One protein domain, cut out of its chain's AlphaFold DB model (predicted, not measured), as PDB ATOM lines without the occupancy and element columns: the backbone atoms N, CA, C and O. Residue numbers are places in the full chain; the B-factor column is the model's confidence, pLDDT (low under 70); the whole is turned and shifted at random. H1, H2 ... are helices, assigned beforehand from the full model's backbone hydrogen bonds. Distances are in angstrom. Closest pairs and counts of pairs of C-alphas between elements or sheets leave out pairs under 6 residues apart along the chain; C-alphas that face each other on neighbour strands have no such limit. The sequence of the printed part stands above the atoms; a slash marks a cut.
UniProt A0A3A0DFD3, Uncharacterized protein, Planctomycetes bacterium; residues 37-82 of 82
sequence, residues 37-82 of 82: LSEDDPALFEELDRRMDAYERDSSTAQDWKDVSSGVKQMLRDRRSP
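AT A GLANCE: This is residues 37 to 82 of the 82 residues of an uncharacterized protein of Planctomycetes bacterium (UniProt A0A3A0DFD3). Two separate helices, H1 and then H2, make the arms of an open L, with the link between them at its corner and nothing packed in its angle. A short lead, residues 37 to 41, comes before H1, and a tail, residues 79 to 82, follows H2. The printed part has 46 residues with two named helices and no named strand, and its class is all helix. It is extended, with a radius of gyration of the C-alphas of 15.4 A, and flat, spanning 44 by 28 by 12 A.

HOW THE PARTS SIT: H1, residues 42 to 57, and H2, residues 65 to 78, are apart, with no C-alpha of the one within 8 A of the other. A short link of 7 residues joins them. In H1 and H2 every O i to N i+4 pair is within hydrogen-bond range.

IN THESE COORDINATES: H1 begins at C-alpha 42 (-53.527, -60.066, 44.163) and is 22.8 A long. H2 is 19.8 A long and ends at C-alpha 78 (-33.401, -33.690, 25.474).

THE WHOLE: The C-alphas farthest apart, of Pro 42 and Pro 82, are 44.1 A apart. The printed part has no cut. In this model pLDDT is under 70 at residues 37 to 38 and 81 to 82.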
ATOM      1  N   LEU A  37     -46.547 -58.932  34.465       60.44
ATOM      2  CA  LEU A  37     -47.499 -58.330  35.400       60.44
ATOM      3  C   LEU A  37     -48.850 -58.950  35.040       60.44
ATOM      4  O   LEU A  37     -49.416 -58.619  34.001       60.44
ATOM      5  N   SER A  38     -49.287 -59.949  35.802       68.88
ATOM      6  CA  SER A  38     -50.612 -60.525  35.604       68.88
ATOM      7  C   SER A  38     -51.630 -59.520  36.128       68.88
ATOM      8  O   SER A  38     -51.500 -59.049  37.256       68.88
ATOM      9  N   GLU A  39     -52.643 -59.202  35.323       72.94
ATOM     10  CA  GLU A  39     -53.796 -58.430  35.801       72.94
ATOM     11  C   GLU A  39     -54.556 -59.174  36.911       72.94
ATOM     12  O   GLU A  39     -55.319 -58.548  37.631       72.94
ATOM     13  N   ASP A  40     -54.296 -60.473  37.094       77.56
ATOM     14  CA  ASP A  40     -54.867 -61.303  38.153       77.56
ATOM     15  C   ASP A  40     -53.982 -61.371  39.418       77.56
ATOM     16  O   ASP A  40     -54.296 -62.128  40.337       77.56
ATOM     17  N   ASP A  41     -52.864 -60.635  39.485       81.69
ATOM     18  CA  ASP A  41     -51.970 -60.639  40.652       81.69
ATOM     19  C   ASP A  41     -52.645 -59.952  41.862       81.69
ATOM     20  O   ASP A  41     -52.880 -58.741  41.824       81.69
ATOM     21  N   PRO A  42     -52.924 -60.666  42.972       82.81
ATOM     22  CA  PRO A  42     -53.527 -60.066  44.163       82.81
ATOM     23  C   PRO A  42     -52.722 -58.889  44.725       82.81
ATOM     24  O   PRO A  42     -53.310 -57.925  45.208       82.81
ATOM     25  N   ALA A  43     -51.390 -58.927  44.613       82.19
ATOM     26  CA  ALA A  43     -50.533 -57.839  45.077       82.19
ATOM     27  C   ALA A  43     -50.692 -56.573  44.219       82.19
ATOM     28  O   ALA A  43     -50.524 -55.461  44.722       82.19
ATOM     29  N   LEU A  44     -51.041 -56.723  42.935       82.19
ATOM     30  CA  LEU A  44     -51.383 -55.593  42.076       82.19
ATOM     31  C   LEU A  44     -52.707 -54.959  42.516       82.19
ATOM     32  O   LEU A  44     -52.776 -53.738  42.613       82.19
ATOM     33  N   PHE A  45     -53.731 -55.760  42.825       86.62
ATOM     34  CA  PHE A  45     -55.014 -55.240  43.311       86.62
ATOM     35  C   PHE A  45     -54.879 -54.500  44.643       86.62
ATOM     36  O   PHE A  45     -55.350 -53.371  44.753       86.62
ATOM     37  N   GLU A  46     -54.172 -55.080  45.617       90.06
ATOM     38  CA  GLU A  46     -53.910 -54.423  46.906       90.06
ATOM     39  C   GLU A  46     -53.188 -53.077  46.726       90.06
ATOM     40  O   GLU A  46     -53.487 -52.089  47.402       90.06
ATOM     41  N   GLU A  47     -52.247 -53.011  45.784       87.69
ATOM     42  CA  GLU A  47     -51.537 -51.779  45.454       87.69
ATOM     43  C   GLU A  47     -52.443 -50.735  44.787       87.69
ATOM     44  O   GLU A  47     -52.319 -49.539  45.073       87.69
ATOM     45  N   LEU A  48     -53.343 -51.163  43.897       88.50
ATOM     46  CA  LEU A  48     -54.303 -50.279  43.239       88.50
ATOM     47  C   LEU A  48     -55.304 -49.700  44.243       88.50
ATOM     48  O   LEU A  48     -55.476 -48.481  44.258       88.50
ATOM     49  N   ASP A  49     -55.867 -50.525  45.130       92.62
ATOM     50  CA  ASP A  49     -56.771 -50.079  46.199       92.62
ATOM     51  C   ASP A  49     -56.082 -49.048  47.099       92.62
ATOM     52  O   ASP A  49     -56.583 -47.943  47.309       92.62
ATOM     53  N   ARG A  50     -54.850 -49.336  47.537       90.75
ATOM     54  CA  ARG A  50     -54.053 -48.406  48.351       90.75
ATOM     55  C   ARG A  50     -53.839 -47.053  47.666       90.75
ATOM     56  O   ARG A  50     -53.802 -46.019  48.340       90.75
ATOM     57  N   ARG A  51     -53.638 -47.043  46.342       87.06
ATOM     58  CA  ARG A  51     -53.462 -45.808  45.557       87.06
ATOM     59  C   ARG A  51     -54.769 -45.055  45.372       87.06
ATOM     60  O   ARG A  51     -54.748 -43.828  45.454       87.06
ATOM     61  N   MET A  52     -55.873 -45.762  45.159       88.81
ATOM     62  CA  MET A  52     -57.203 -45.163  45.107       88.81
ATOM     63  C   MET A  52     -57.543 -44.490  46.437       88.81
ATOM     64  O   MET A  52     -57.827 -43.295  46.448       88.81
ATOM     65  N   ASP A  53     -57.352 -45.183  47.560       91.44
ATOM     66  CA  ASP A  53     -57.567 -44.630  48.902       91.44
ATOM     67  C   ASP A  53     -56.712 -43.386  49.174       91.44
ATOM     68  O   ASP A  53     -57.109 -42.479  49.909       91.44
ATOM     69  N   ALA A  54     -55.476 -43.361  48.670       85.56
ATOM     70  CA  ALA A  54     -54.592 -42.210  48.815       85.56
ATOM     71  C   ALA A  54     -55.090 -41.016  47.988       85.56
ATOM     72  O   ALA A  54     -55.104 -39.896  48.493       85.56
ATOM     73  N   TYR A  55     -55.542 -41.264  46.757       86.12
ATOM     74  CA  TYR A  55     -56.107 -40.240  45.883       86.12
ATOM     75  C   TYR A  55     -57.419 -39.665  46.426       86.12
ATOM     76  O   TYR A  55     -57.613 -38.453  46.404       86.12
ATOM     77  N   GLU A  56     -58.304 -40.509  46.954       90.19
ATOM     78  CA  GLU A  56     -59.562 -40.070  47.565       90.19
ATOM     79  C   GLU A  56     -59.329 -39.200  48.804       90.19
ATOM     80  O   GLU A  56     -60.075 -38.251  49.053       90.19
ATOM     81  N   ARG A  57     -58.270 -39.492  49.570       90.75
ATOM     82  CA  ARG A  57     -57.859 -38.675  50.718       90.75
ATOM     83  C   ARG A  57     -57.200 -37.363  50.309       90.75
ATOM     84  O   ARG A  57     -57.424 -36.354  50.971       90.75
ATOM     85  N   ASP A  58     -56.376 -37.380  49.264       88.62
ATOM     86  CA  ASP A  58     -55.694 -36.199  48.743       88.62
ATOM     87  C   ASP A  58     -55.426 -36.318  47.238       88.62
ATOM     88  O   ASP A  58     -54.419 -36.876  46.779       88.62
ATOM     89  N   SER A  59     -56.313 -35.708  46.458       82.94
ATOM     90  CA  SER A  59     -56.240 -35.744  45.001       82.94
ATOM     91  C   SER A  59     -55.069 -34.942  44.434       82.94
ATOM     92  O   SER A  59     -54.739 -35.107  43.262       82.94
ATOM     93  N   SER A  60     -54.418 -34.086  45.234       82.81
ATOM     94  CA  SER A  60     -53.240 -33.321  44.799       82.81
ATOM     95  C   SER A  60     -51.998 -34.196  44.600       82.81
ATOM     96  O   SER A  60     -51.035 -33.777  43.958       82.81
ATOM     97  N   THR A  61     -52.033 -35.430  45.107       73.81
ATOM     98  CA  THR A  61     -50.968 -36.420  44.915       73.81
ATOM     99  C   THR A  61     -51.018 -37.108  43.549       73.81
ATOM    100  O   THR A  61     -50.013 -37.678  43.121       73.81
ATOM    101  N   ALA A  62     -52.148 -37.036  42.836       79.81
ATOM    102  CA  ALA A  62     -52.235 -37.518  41.466       79.81
ATOM    103  C   ALA A  62     -51.780 -36.450  40.476       79.81
ATOM    104  O   ALA A  62     -52.092 -35.266  40.594       79.81
ATOM    105  N   GLN A  63     -51.066 -36.902  39.453       79.75
ATOM    106  CA  GLN A  63     -50.650 -36.069  38.336       79.75
ATOM    107  C   GLN A  63     -51.450 -36.450  37.097       79.75
ATOM    108  O   GLN A  63     -51.700 -37.633  36.850       79.75
ATOM    109  N   ASP A  64     -51.823 -35.451  36.300       83.81
ATOM    110  CA  ASP A  64     -52.478 -35.697  35.023       83.81
ATOM    111  C   ASP A  64     -51.537 -36.485  34.096       83.81
ATOM    112  O   ASP A  64     -50.373 -36.129  33.883       83.81
ATOM    113  N   TRP A  65     -52.043 -37.582  33.530       82.50
ATOM    114  CA  TRP A  65     -51.254 -38.457  32.666       82.50
ATOM    115  C   TRP A  65     -50.697 -37.734  31.433       82.50
ATOM    116  O   TRP A  65     -49.602 -38.048  30.955       82.50
ATOM    117  N   LYS A  66     -51.418 -36.750  30.893       85.94
ATOM    118  CA  LYS A  66     -50.964 -35.939  29.763       85.94
ATOM    119  C   LYS A  66     -49.736 -35.122  30.142       85.94
ATOM    120  O   LYS A  66     -48.802 -35.058  29.340       85.94
ATOM    121  N   ASP A  67     -49.704 -34.568  31.346       86.56
ATOM    122  CA  ASP A  67     -48.577 -33.776  31.838       86.56
ATOM    123  C   ASP A  67     -47.365 -34.668  32.119       86.56
ATOM    124  O   ASP A  67     -46.269 -34.404  31.614       86.56
ATOM    125  N   VAL A  68     -47.576 -35.800  32.804       84.38
ATOM    126  CA  VAL A  68     -46.525 -36.798  33.068       84.38
ATOM    127  C   VAL A  68     -45.935 -37.328  31.761       84.38
ATOM    128  O   VAL A  68     -44.719 -37.303  31.552       84.38
ATOM    129  N   SER A  69     -46.786 -37.775  30.836       84.94
ATOM    130  CA  SER A  69     -46.335 -38.351  29.567       84.94
ATOM    131  C   SER A  69     -45.656 -37.319  28.663       84.94
ATOM    132  O   SER A  69     -44.712 -37.667  27.948       84.94
ATOM    133  N   SER A  70     -46.079 -36.052  28.703       88.38
ATOM    134  CA  SER A  70     -45.425 -34.966  27.966       88.38
ATOM    135  C   SER A  70     -44.046 -34.649  28.543       88.38
ATOM    136  O   SER A  70     -43.086 -34.542  27.777       88.38
ATOM    137  N   GLY A  71     -43.917 -34.589  29.873       88.44
ATOM    138  CA  GLY A  71     -42.638 -34.383  30.557       88.44
ATOM    139  C   GLY A  71     -41.626 -35.492  30.260       88.44
ATOM    140  O   GLY A  71     -40.495 -35.209  29.868       88.44
ATOM    141  N   VAL A  72     -42.049 -36.759  30.335       85.56
ATOM    142  CA  VAL A  72     -41.190 -37.911  30.005       85.56
ATOM    143  C   VAL A  72     -40.742 -37.869  28.542       85.56
ATOM    144  O   VAL A  72     -39.556 -38.038  28.252       85.56
ATOM    145  N   LYS A  73     -41.661 -37.602  27.603       87.56
ATOM    146  CA  LYS A  73     -41.318 -37.467  26.176       87.56
ATOM    147  C   LYS A  73     -40.316 -36.342  25.935       87.56
ATOM    148  O   LYS A  73     -39.435 -36.498  25.090       87.56
ATOM    149  N   GLN A  74     -40.442 -35.228  26.653       88.06
ATOM    150  CA  GLN A  74     -39.510 -34.114  26.536       88.06
ATOM    151  C   GLN A  74     -38.125 -34.483  27.072       88.06
ATOM    152  O   GLN A  74     -37.160 -34.393  26.321       88.06
ATOM    153  N   MET A  75     -38.039 -35.035  28.287       85.00
ATOM    154  CA  MET A  75     -36.774 -35.524  28.853       85.00
ATOM    155  C   MET A  75     -36.054 -36.515  27.932       85.00
ATOM    156  O   MET A  75     -34.834 -36.467  27.786       85.00
ATOM    157  N   LEU A  76     -36.795 -37.438  27.311       83.31
ATOM    158  CA  LEU A  76     -36.217 -38.414  26.389       83.31
ATOM    159  C   LEU A  76     -35.704 -37.775  25.094       83.31
ATOM    160  O   LEU A  76     -34.742 -38.286  24.521       83.31
ATOM    161  N   ARG A  77     -36.326 -36.686  24.629       85.69
ATOM    162  CA  ARG A  77     -35.820 -35.902  23.495       85.69
ATOM    163  C   ARG A  77     -34.549 -35.157  23.872       85.69
ATOM    164  O   ARG A  77     -33.562 -35.295  23.163       85.69
ATOM    165  N   ASP A  78     -34.547 -34.479  25.014       86.31
ATOM    166  CA  ASP A  78     -33.401 -33.690  25.474       86.31
ATOM    167  C   ASP A  78     -32.165 -34.575  25.713       86.31
ATOM    168  O   ASP A  78     -31.054 -34.190  25.379       86.31
ATOM    169  N   ARG A  79     -32.351 -35.817  26.186       75.56
ATOM    170  CA  ARG A  79     -31.269 -36.814  26.320       75.56
ATOM    171  C   ARG A  79     -30.720 -37.348  24.991       75.56
ATOM    172  O   ARG A  79     -29.667 -37.977  24.988       75.56
ATOM    173  N   ARG A  80     -31.457 -37.193  23.888       71.62
ATOM    174  CA  ARG A  80     -31.068 -37.667  22.545       71.62
ATOM    175  C   ARG A  80     -30.513 -36.554  21.657       71.62
ATOM    176  O   ARG A  80     -30.005 -36.862  20.582       71.62
ATOM    177  N   SER A  81     -30.619 -35.298  22.082       54.22
ATOM    178  CA  SER A  81     -30.016 -34.155  21.406       54.22
ATOM    179  C   SER A  81     -28.602 -33.930  21.965       54.22
ATOM    180  O   SER A  81     -28.486 -33.703  23.167       54.22
ATOM    181  N   PRO A  82     -27.544 -34.069  21.141       52.97
ATOM    182  CA  PRO A  82     -26.153 -33.881  21.560       52.97
ATOM    183  C   PRO A  82     -25.815 -32.427  21.900       52.97
ATOM    184  O   PRO A  82     -26.472 -31.516  21.340       52.97
TER     185      PRO A  82